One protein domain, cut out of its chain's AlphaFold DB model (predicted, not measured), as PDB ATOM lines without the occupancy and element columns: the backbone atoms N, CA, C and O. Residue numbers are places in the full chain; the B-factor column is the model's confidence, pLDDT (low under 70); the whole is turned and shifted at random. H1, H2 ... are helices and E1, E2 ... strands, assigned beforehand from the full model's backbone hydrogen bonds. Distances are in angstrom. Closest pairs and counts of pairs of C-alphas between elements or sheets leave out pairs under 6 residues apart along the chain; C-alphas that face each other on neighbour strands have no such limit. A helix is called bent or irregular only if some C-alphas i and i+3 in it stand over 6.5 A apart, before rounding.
ATOM      1  N   ASN A   5     -29.028 -24.120  19.999       95.38
ATOM      2  CA  ASN A   5     -29.584 -23.050  19.164       95.38
ATOM      3  C   ASN A   5     -29.507 -21.674  19.839       95.38
ATOM      4  O   ASN A   5     -29.568 -20.665  19.148       95.38
ATOM      5  N   LEU A   6     -29.366 -21.626  21.171       94.12
ATOM      6  CA  LEU A   6     -29.137 -20.382  21.908       94.12
ATOM      7  C   LEU A   6     -27.641 -20.103  22.057       94.12
ATOM      8  O   LEU A   6     -27.196 -19.014  21.703       94.12
ATOM      9  N   THR A   7     -26.857 -21.083  22.515       92.88
ATOM     10  CA  THR A   7     -25.407 -20.911  22.722       92.88
ATOM     11  C   THR A   7     -24.686 -20.557  21.422       92.88
ATOM     12  O   THR A   7     -23.854 -19.652  21.387       92.88
ATOM     13  N   TYR A   8     -25.037 -21.236  20.330       92.69
ATOM     14  CA  TYR A   8     -24.392 -21.073  19.031       92.69
ATOM     15  C   TYR A   8     -25.280 -20.357  18.015       92.69
ATOM     16  O   TYR A   8     -25.049 -20.482  16.815       92.69
ATOM     17  N   ALA A   9     -26.249 -19.556  18.475       92.56
ATOM     18  CA  ALA A   9     -27.131 -18.772  17.606       92.56
ATOM     19  C   ALA A   9     -26.346 -17.948  16.572       92.56
ATOM     20  O   ALA A   9     -26.726 -17.875  15.412       92.56
ATOM     21  N   ARG A  10     -25.188 -17.396  16.967       91.75
ATOM     22  CA  ARG A  10     -24.304 -16.627  16.071       91.75
ATOM     23  C   ARG A  10     -23.742 -17.432  14.892       91.75
ATOM     24  O   ARG A  10     -23.300 -16.839  13.918       91.75
ATOM     25  N   LEU A  11     -23.686 -18.759  15.016       93.56
ATOM     26  CA  LEU A  11     -23.188 -19.680  13.991       93.56
ATOM     27  C   LEU A  11     -24.322 -20.230  13.116       93.56
ATOM     28  O   LEU A  11     -24.058 -20.847  12.088       93.56
ATOM     29  N   LEU A  12     -25.575 -20.017  13.519       92.94
ATOM     30  CA  LEU A  12     -26.771 -20.402  12.784       92.94
ATOM     31  C   LEU A  12     -27.302 -19.165  12.056       92.94
ATOM     32  O   LEU A  12     -28.020 -18.343  12.620       92.94
ATOM     33  N   THR A  13     -26.904 -19.001  10.797       85.94
ATOM     34  CA  THR A  13     -27.273 -17.828   9.999       85.94
ATOM     35  C   THR A  13     -28.777 -17.770   9.729       85.94
ATOM     36  O   THR A  13     -29.440 -18.798   9.556       85.94
ATOM     37  N   ASP A  14     -29.306 -16.547   9.673       87.44
ATOM     38  CA  ASP A  14     -30.634 -16.214   9.139       87.44
ATOM     39  C   ASP A  14     -31.817 -16.969   9.770       87.44
ATOM     40  O   ASP A  14     -32.822 -17.229   9.114       87.44
ATOM     41  N   GLY A  15     -31.719 -17.321  11.056       89.69
ATOM     42  CA  GLY A  15     -32.786 -18.034  11.769       89.69
ATOM     43  C   GLY A  15     -32.820 -19.541  11.502       89.69
ATOM     44  O   GLY A  15     -33.820 -20.197  11.790       89.69
ATOM     45  N   SER A  16     -31.736 -20.097  10.959       96.81
ATOM     46  CA  SER A  16     -31.561 -21.543  10.831       96.81
ATOM     47  C   SER A  16     -31.583 -22.236  12.196       96.81
ATOM     48  O   SER A  16     -31.202 -21.660  13.214       96.81
ATOM     49  N   VAL A  17     -32.012 -23.498  12.219       97.25
ATOM     50  CA  VAL A  17     -32.201 -24.260  13.461       97.25
ATOM     51  C   VAL A  17     -31.492 -25.599  13.364       97.25
ATOM     52  O   VAL A  17     -31.822 -26.423  12.512       97.25
ATOM     53  N   LEU A  18     -30.570 -25.862  14.289       97.69
ATOM     54  CA  LEU A  18     -29.994 -27.184  14.491       97.69
ATOM     55  C   LEU A  18     -31.022 -28.084  15.191       97.69
ATOM     56  O   LEU A  18     -31.395 -27.842  16.340       97.69
ATOM     57  N   LEU A  19     -31.468 -29.140  14.507       97.44
ATOM     58  CA  LEU A  19     -32.478 -30.067  15.029       97.44
ATOM     59  C   LEU A  19     -31.849 -31.221  15.812       97.44
ATOM     60  O   LEU A  19     -32.410 -31.667  16.809       97.44
ATOM     61  N   ALA A  20     -30.685 -31.704  15.372       96.94
ATOM     62  CA  ALA A  20     -29.953 -32.750  16.073       96.94
ATOM     63  C   ALA A  20     -28.443 -32.611  15.873       96.94
ATOM     64  O   ALA A  20     -27.961 -32.599  14.739       96.94
ATOM     65  N   ALA A  21     -27.699 -32.594  16.981       96.69
ATOM     66  CA  ALA A  21     -26.253 -32.784  16.991       96.69
ATOM     67  C   ALA A  21     -25.945 -34.289  16.998       96.69
ATOM     68  O   ALA A  21     -26.376 -35.012  17.895       96.69
ATOM     69  N   ARG A  22     -25.230 -34.770  15.978       97.81
ATOM     70  CA  ARG A  22     -24.881 -36.191  15.810       97.81
ATOM     71  C   ARG A  22     -23.486 -36.534  16.317       97.81
ATOM     72  O   ARG A  22     -23.268 -37.675  16.709       97.81
ATOM     73  N   ALA A  23     -22.554 -35.582  16.296       96.44
ATOM     74  CA  ALA A  23     -21.227 -35.765  16.872       96.44
ATOM     75  C   ALA A  23     -20.614 -34.425  17.289       96.44
ATOM     76  O   ALA A  23     -20.987 -33.368  16.772       96.44
ATOM     77  N   ILE A  24     -19.665 -34.501  18.218       94.19
ATOM     78  CA  ILE A  24     -18.883 -33.378  18.731       94.19
ATOM     79  C   ILE A  24     -17.414 -33.812  18.716       94.19
ATOM     80  O   ILE A  24     -17.114 -34.955  19.074       94.19
ATOM     81  N   SER A  25     -16.502 -32.945  18.276       92.75
ATOM     82  CA  SER A  25     -15.068 -33.236  18.360       92.75
ATOM     83  C   SER A  25     -14.619 -33.352  19.826       92.75
ATOM     84  O   SER A  25     -15.207 -32.708  20.696       92.75
ATOM     85  N   PRO A  26     -13.577 -34.141  20.147       90.44
ATOM     86  CA  PRO A  26     -13.138 -34.329  21.535       90.44
ATOM     87  C   PRO A  26     -12.775 -33.032  22.277       90.44
ATOM     88  O   PRO A  26     -12.907 -32.962  23.494       90.44
ATOM     89  N   ASP A  27     -12.327 -32.011  21.546       85.19
ATOM     90  CA  ASP A  27     -11.990 -30.676  22.054       85.19
ATOM     91  C   ASP A  27     -13.185 -29.701  22.081       85.19
ATOM     92  O   ASP A  27     -13.023 -28.540  22.455       85.19
ATOM     93  N   GLY A  28     -14.379 -30.148  21.675       88.19
ATOM     94  CA  GLY A  28     -15.609 -29.354  21.661       88.19
ATOM     95  C   GLY A  28     -15.684 -28.282  20.569       88.19
ATOM     96  O   GLY A  28     -16.668 -27.542  20.520       88.19
ATOM     97  N   ARG A  29     -14.677 -28.184  19.691       91.56
ATOM     98  CA  ARG A  29     -14.604 -27.156  18.646       91.56
ATOM     99  C   ARG A  29     -15.630 -27.356  17.532       91.56
ATOM    100  O   ARG A  29     -16.164 -26.387  17.005       91.56
ATOM    101  N   TYR A  30     -15.880 -28.598  17.142       94.62
ATOM    102  CA  TYR A  30     -16.750 -28.910  16.019       94.62
ATOM    103  C   TYR A  30     -17.977 -29.666  16.483       94.62
ATOM    104  O   TYR A  30     -17.867 -30.681  17.168       94.62
ATOM    105  N   ILE A  31     -19.144 -29.204  16.046       96.00
ATOM    106  CA  ILE A  31     -20.416 -29.907  16.220       96.00
ATOM    107  C   ILE A  31     -20.984 -30.176  14.832       96.00
ATOM    108  O   ILE A  31     -21.121 -29.256  14.028       96.00
ATOM    109  N   VAL A  32     -21.332 -31.432  14.551       97.56
ATOM    110  CA  VAL A  32     -21.964 -31.830  13.285       97.56
ATOM    111  C   VAL A  32     -23.360 -32.374  13.519       97.56
ATOM    112  O   VAL A  32     -23.639 -33.015  14.536       97.56
ATOM    113  N   GLY A  33     -24.251 -32.146  12.564       97.81
ATOM    114  CA  GLY A  33     -25.650 -32.508  12.712       97.81
ATOM    115  C   GLY A  33     -26.480 -32.221  11.475       97.81
ATOM    116  O   GLY A  33     -25.952 -32.067  10.374       97.81
ATOM    117  N   TYR A  34     -27.791 -32.149  11.666       97.81
ATOM    118  CA  TYR A  34     -28.714 -31.681  10.640       97.81
ATOM    119  C   TYR A  34     -29.736 -30.715  11.231       97.81
ATOM    120  O   TYR A  34     -30.030 -30.743  12.432       97.81
ATOM    121  N   GLY A  35     -30.269 -29.851  10.378       97.50
ATOM    122  CA  GLY A  35     -31.118 -28.748  10.791       97.50
ATOM    123  C   GLY A  35     -31.901 -28.137   9.641       97.50
ATOM    124  O   GLY A  35     -31.679 -28.489   8.485       97.50
ATOM    125  N   LEU A  36     -32.816 -27.231   9.970       97.75
ATOM    126  CA  LEU A  36     -33.512 -26.404   8.991       97.75
ATOM    127  C   LEU A  36     -32.604 -25.235   8.598       97.75
ATOM    128  O   LEU A  36     -32.277 -24.401   9.441       97.75
ATOM    129  N   ASN A  37     -32.232 -25.166   7.325       96.31
ATOM    130  CA  ASN A  37     -31.646 -23.977   6.721       96.31
ATOM    131  C   ASN A  37     -32.792 -23.015   6.385       96.31
ATOM    132  O   ASN A  37     -33.638 -23.330   5.548       96.31
ATOM    133  N   ALA A  38     -32.864 -21.878   7.074       96.06
ATOM    134  CA  ALA A  38     -33.950 -20.918   6.885       96.06
ATOM    135  C   ALA A  38     -33.946 -20.263   5.485       96.06
ATOM    136  O   ALA A  38     -35.016 -20.210   4.877       96.06
ATOM    137  N   PRO A  39     -32.792 -19.850   4.917       94.69
ATOM    138  CA  PRO A  39     -32.718 -19.356   3.539       94.69
ATOM    139  C   PRO A  39     -33.277 -20.305   2.468       94.69
ATOM    140  O   PRO A  39     -33.927 -19.848   1.529       94.69
ATOM    141  N   THR A  40     -33.027 -21.614   2.581       94.69
ATOM    142  CA  THR A  40     -33.491 -22.602   1.587       94.69
ATOM    143  C   THR A  40     -34.798 -23.291   1.980       94.69
ATOM    144  O   THR A  40     -35.447 -23.902   1.131       94.69
ATOM    145  N   GLY A  41     -35.189 -23.220   3.254       95.50
ATOM    146  CA  GLY A  41     -36.330 -23.938   3.826       95.50
ATOM    147  C   GLY A  41     -36.143 -25.459   3.884       95.50
ATOM    148  O   GLY A  41     -37.126 -26.193   3.998       95.50
ATOM    149  N   ARG A  42     -34.909 -25.965   3.758       97.38
ATOM    150  CA  ARG A  42     -34.622 -27.405   3.639       97.38
ATOM    151  C   ARG A  42     -33.905 -27.954   4.861       97.38
ATOM    152  O   ARG A  42     -33.214 -27.235   5.577       97.38
ATOM    153  N   ILE A  43     -34.044 -29.264   5.061       97.62
ATOM    154  CA  ILE A  43     -33.207 -29.997   6.008       97.62
ATOM    155  C   ILE A  43     -31.845 -30.253   5.374       97.62
ATOM    156  O   ILE A  43     -31.749 -30.932   4.350       97.62
ATOM    157  N   GLU A  44     -30.805 -29.720   5.999       97.31
ATOM    158  CA  GLU A  44     -29.431 -29.763   5.508       97.31
ATOM    159  C   GLU A  44     -28.469 -30.202   6.614       97.31
ATOM    160  O   GLU A  44     -28.816 -30.231   7.800       97.31
ATOM    161  N   ALA A  45     -27.259 -30.590   6.213       97.06
ATOM    162  CA  ALA A  45     -26.183 -30.886   7.146       97.06
ATOM    163  C   ALA A  45     -25.604 -29.581   7.708       97.06
ATOM    164  O   ALA A  45     -25.374 -28.630   6.966       97.06
ATOM    165  N   PHE A  46     -25.334 -29.565   9.012       96.31
ATOM    166  CA  PHE A  46     -24.711 -28.438   9.701       96.31
ATOM    167  C   PHE A  46     -23.338 -28.840  10.236       96.31
ATOM    168  O   PHE A  46     -23.169 -29.937  10.778       96.31
ATOM    169  N   LEU A  47     -22.389 -27.911  10.120       95.88
ATOM    170  CA  LEU A  47     -21.103 -27.913  10.807       95.88
ATOM    171  C   LEU A  47     -20.987 -26.586  11.559       95.88
ATOM    172  O   LEU A  47     -20.973 -25.527  10.938       95.88
ATOM    173  N   LEU A  48     -20.899 -26.650  12.884       94.88
ATOM    174  CA  LEU A  48     -20.631 -25.490  13.728       94.88
ATOM    175  C   LEU A  48     -19.161 -25.525  14.159       94.88
ATOM    176  O   LEU A  48     -18.734 -26.518  14.746       94.88
ATOM    177  N   ASP A  49     -18.407 -24.456  13.880       93.94
ATOM    178  CA  ASP A  49     -17.066 -24.205  14.441       93.94
ATOM    179  C   ASP A  49     -17.221 -23.246  15.628       93.94
ATOM    180  O   ASP A  49     -17.411 -22.040  15.465       93.94
ATOM    181  N   THR A  50     -17.230 -23.804  16.837       89.19
ATOM    182  CA  THR A  50     -17.591 -23.110  18.081       89.19
ATOM    183  C   THR A  50     -16.512 -22.147  18.570       89.19
ATOM    184  O   THR A  50     -16.815 -21.279  19.391       89.19
ATOM    185  N   VAL A  51     -15.303 -22.222  17.987       79.31
ATOM    186  CA  VAL A  51     -14.041 -21.691  18.523       79.31
ATOM    187  C   VAL A  51     -13.705 -22.372  19.860       79.31
ATOM    188  O   VAL A  51     -14.539 -22.406  20.760       79.31
ATOM    189  N   PRO A  52     -12.488 -22.915  20.048       63.25
ATOM    190  CA  PRO A  52     -12.146 -23.606  21.287       63.25
ATOM    191  C   PRO A  52     -12.129 -22.629  22.477       63.25
ATOM    192  O   PRO A  52     -11.172 -21.877  22.689       63.25
ATOM    193  N   GLU A  53     -13.192 -22.658  23.282       66.88
ATOM    194  CA  GLU A  53     -13.285 -21.900  24.534       66.88
ATOM    195  C   GLU A  53     -12.382 -22.397  25.683       66.88
ATOM    196  O   GLU A  53     -12.040 -21.564  26.522       66.88
ATOM    197  N   PRO A  54     -11.858 -23.642  25.744       61.16
ATOM    198  CA  PRO A  54     -10.951 -24.001  26.837       61.16
ATOM    199  C   PRO A  54      -9.600 -23.275  26.764       61.16
ATOM    200  O   PRO A  54      -9.080 -22.823  27.777       61.16
ATOM    201  N   ALA A  55      -9.012 -23.131  25.574       64.50
ATOM    202  CA  ALA A  55      -7.633 -22.653  25.446       64.50
ATOM    203  C   ALA A  55      -7.511 -21.125  25.536       64.50
ATOM    204  O   ALA A  55      -6.579 -20.614  26.153       64.50
ATOM    205  N   SER A  56      -8.464 -20.392  24.959       64.69
ATOM    206  CA  SER A  56      -8.419 -18.924  24.893       64.69
ATOM    207  C   SER A  56      -8.602 -18.282  26.273       64.69
ATOM    208  O   SER A  56      -7.882 -17.350  26.630       64.69
ATOM    209  N   LEU A  57      -9.512 -18.829  27.088       65.44
ATOM    210  CA  LEU A  57      -9.714 -18.426  28.483       65.44
ATOM    211  C   LEU A  57      -8.503 -18.760  29.363       65.44
ATOM    212  O   LEU A  57      -8.110 -17.941  30.193       65.44
ATOM    213  N   MET A  58      -7.883 -19.927  29.165       65.94
ATOM    214  CA  MET A  58      -6.673 -20.323  29.897       65.94
ATOM    215  C   MET A  58      -5.461 -19.469  29.506       65.94
ATOM    216  O   MET A  58      -4.688 -19.059  30.367       65.94
ATOM    217  N   ALA A  59      -5.310 -19.137  28.222       74.81
ATOM    218  CA  ALA A  59      -4.252 -18.248  27.751       74.81
ATOM    219  C   ALA A  59      -4.425 -16.819  28.295       74.81
ATOM    220  O   ALA A  59      -3.455 -16.202  28.735       74.81
ATOM    221  N   LEU A  60      -5.661 -16.307  28.325       73.75
ATOM    222  CA  LEU A  60      -5.959 -14.988  28.882       73.75
ATOM    223  C   LEU A  60      -5.746 -14.941  30.403       73.75
ATOM    224  O   LEU A  60      -5.161 -13.982  30.910       73.75
ATOM    225  N   SER A  61      -6.178 -15.973  31.136       74.06
ATOM    226  CA  SER A  61      -5.997 -16.046  32.592       74.06
ATOM    227  C   SER A  61      -4.524 -16.188  32.980       74.06
ATOM    228  O   SER A  61      -4.058 -15.476  33.874       74.06
ATOM    229  N   ALA A  62      -3.760 -17.014  32.260       81.12
ATOM    230  CA  ALA A  62      -2.315 -17.124  32.431       81.12
ATOM    231  C   ALA A  62      -1.601 -15.796  32.121       81.12
ATOM    232  O   ALA A  62      -0.735 -15.370  32.887       81.12
ATOM    233  N   GLY A  63      -2.005 -15.100  31.050       83.12
ATOM    234  CA  GLY A  63      -1.476 -13.780  30.702       83.12
ATOM    235  C   GLY A  63      -1.727 -12.732  31.793       83.12
ATOM    236  O   GLY A  63      -0.802 -12.030  32.203       83.12
ATOM    237  N   LEU A  64      -2.952 -12.661  32.328       81.88
ATOM    238  CA  LEU A  64      -3.306 -11.716  33.392       81.88
ATOM    239  C   LEU A  64      -2.580 -12.024  34.712       81.88
ATOM    240  O   LEU A  64      -2.072 -11.110  35.365       81.88
ATOM    241  N   ALA A  65      -2.480 -13.302  35.090       81.38
ATOM    242  CA  ALA A  65      -1.727 -13.728  36.267       81.38
ATOM    243  C   ALA A  65      -0.227 -13.405  36.134       81.38
ATOM    244  O   ALA A  65       0.378 -12.898  37.082       81.38
ATOM    245  N   GLY A  66       0.354 -13.611  34.946       81.38
ATOM    246  CA  GLY A  66       1.733 -13.229  34.637       81.38
ATOM    247  C   GLY A  66       1.972 -11.723  34.776       81.38
ATOM    248  O   GLY A  66       2.916 -11.312  35.448       81.38
ATOM    249  N   LEU A  67       1.078 -10.888  34.237       79.38
ATOM    250  CA  LEU A  67       1.168  -9.424  34.350       79.38
ATOM    251  C   LEU A  67       1.081  -8.927  35.804       79.38
ATOM    252  O   LEU A  67       1.773  -7.980  36.182       79.38
ATOM    253  N   LEU A  68       0.266  -9.572  36.642       76.81
ATOM    254  CA  LEU A  68       0.171  -9.259  38.071       76.81
ATOM    255  C   LEU A  68       1.382  -9.774  38.870       76.81
ATOM    256  O   LEU A  68       1.796  -9.125  39.832       76.81
ATOM    257  N   GLY A  69       1.978 -10.898  38.462       71.00
ATOM    258  CA  GLY A  69       3.202 -11.448  39.050       71.00
ATOM    259  C   GLY A  69       4.450 -10.616  38.739       71.00
ATOM    260  O   GLY A  69       5.262 -10.373  39.630       71.00
ATOM    261  N   LEU A  70       4.564 -10.087  37.516       63.38
ATOM    262  CA  LEU A  70       5.679  -9.229  37.090       63.38
ATOM    263  C   LEU A  70       5.761  -7.915  37.884       63.38
ATOM    264  O   LEU A  70       6.848  -7.387  38.097       63.38
ATOM    265  N   ARG A  71       4.636  -7.422  38.417       62.28
ATOM    266  CA  ARG A  71       4.604  -6.250  39.312       62.28
ATOM    267  C   ARG A  71       5.257  -6.490  40.677       62.28
ATOM    268  O   ARG A  71       5.546  -5.524  41.376       62.28
ATOM    269  N   ARG A  72       5.483  -7.751  41.065       59.69
ATOM    270  CA  ARG A  72       6.148  -8.126  42.325       59.69
ATOM    271  C   ARG A  72       7.661  -8.316  42.183       59.69
ATOM    272  O   ARG A  72       8.329  -8.396  43.201       59.69
TER     273      ARG A  72
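Overview. This is residues 5 to 72 of the 75 residues of the protein "PEP-CTERM protein-sorting domain-containing protein" of Armatimonadetes bacterium GXS (UniProt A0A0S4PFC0). A small, strongly twisted sheet of three bent strands makes a body at one end, and one long helix, H1, sticks out from it like a handle, with residues 56 to 72 standing free. The unnamed stretch of residues 5 to 16 leads into E1. The printed part has 68 residues, with three named strands and then one named helix along the chain: E1, E2, E3, H1. The sheet's order is E1, E2, E3, antiparallel throughout, and the class is mixed, helices and strands. The whole is extended, with a radius of gyration of the C-alphas of 17.4 A and spans of 59 by 24 by 13 A.

Arrangement. The inner strand E2, residues 30 to 37, has the edge strands E1, residues 17 to 24, and E3, residues 42 to 49, as its neighbours. The three form a meander, each strand the antiparallel neighbour of the one before. E1 and E2 are a hairpin at 156 degrees between directions; C-alphas 18 and 35 face each other at 4.2 A, and N 22 and O 32 are within hydrogen-bond range at 2.8 A. E2 and E3 are a hairpin at 153 degrees, with C-alphas 34 and 45 facing each other at 4.4 A and N 44 and O 35 within hydrogen-bond range at 2.9 A. E1 bends by 70 degrees at residue 20, E2 by 71 degrees at residue 34 and E3 by 51 degrees at residue 45. H1, residues 53 to 70, is not on the sheet and is apart from E1 and E2. In H1, 13 of 14 O i to N i+4 pairs are within hydrogen-bond range.

Along the chain. E1 begins at C-alpha 17, (-32.201, -24.260, 13.461). E3 is 20.9 A from first to last C-alpha, E2 18.2 A and E1 17.0 A. H1 is 26.0 A long from first to last C-alpha and ends at C-alpha 70, (5.679, -9.229, 37.090).

Size, cuts and confidence. The C-alphas farthest apart, those of Gly 41 and Arg 72, are 59.5 A apart. The body without residues 56 to 72 spans 35 by 19 by 13 A. The printed part has no cut, and the links E1 to E2, E2 to E3 and E3 to H1 are tight. The mean pLDDT of the printed part is 87.1, with residues 52 to 58 and 70 to 72 under 70.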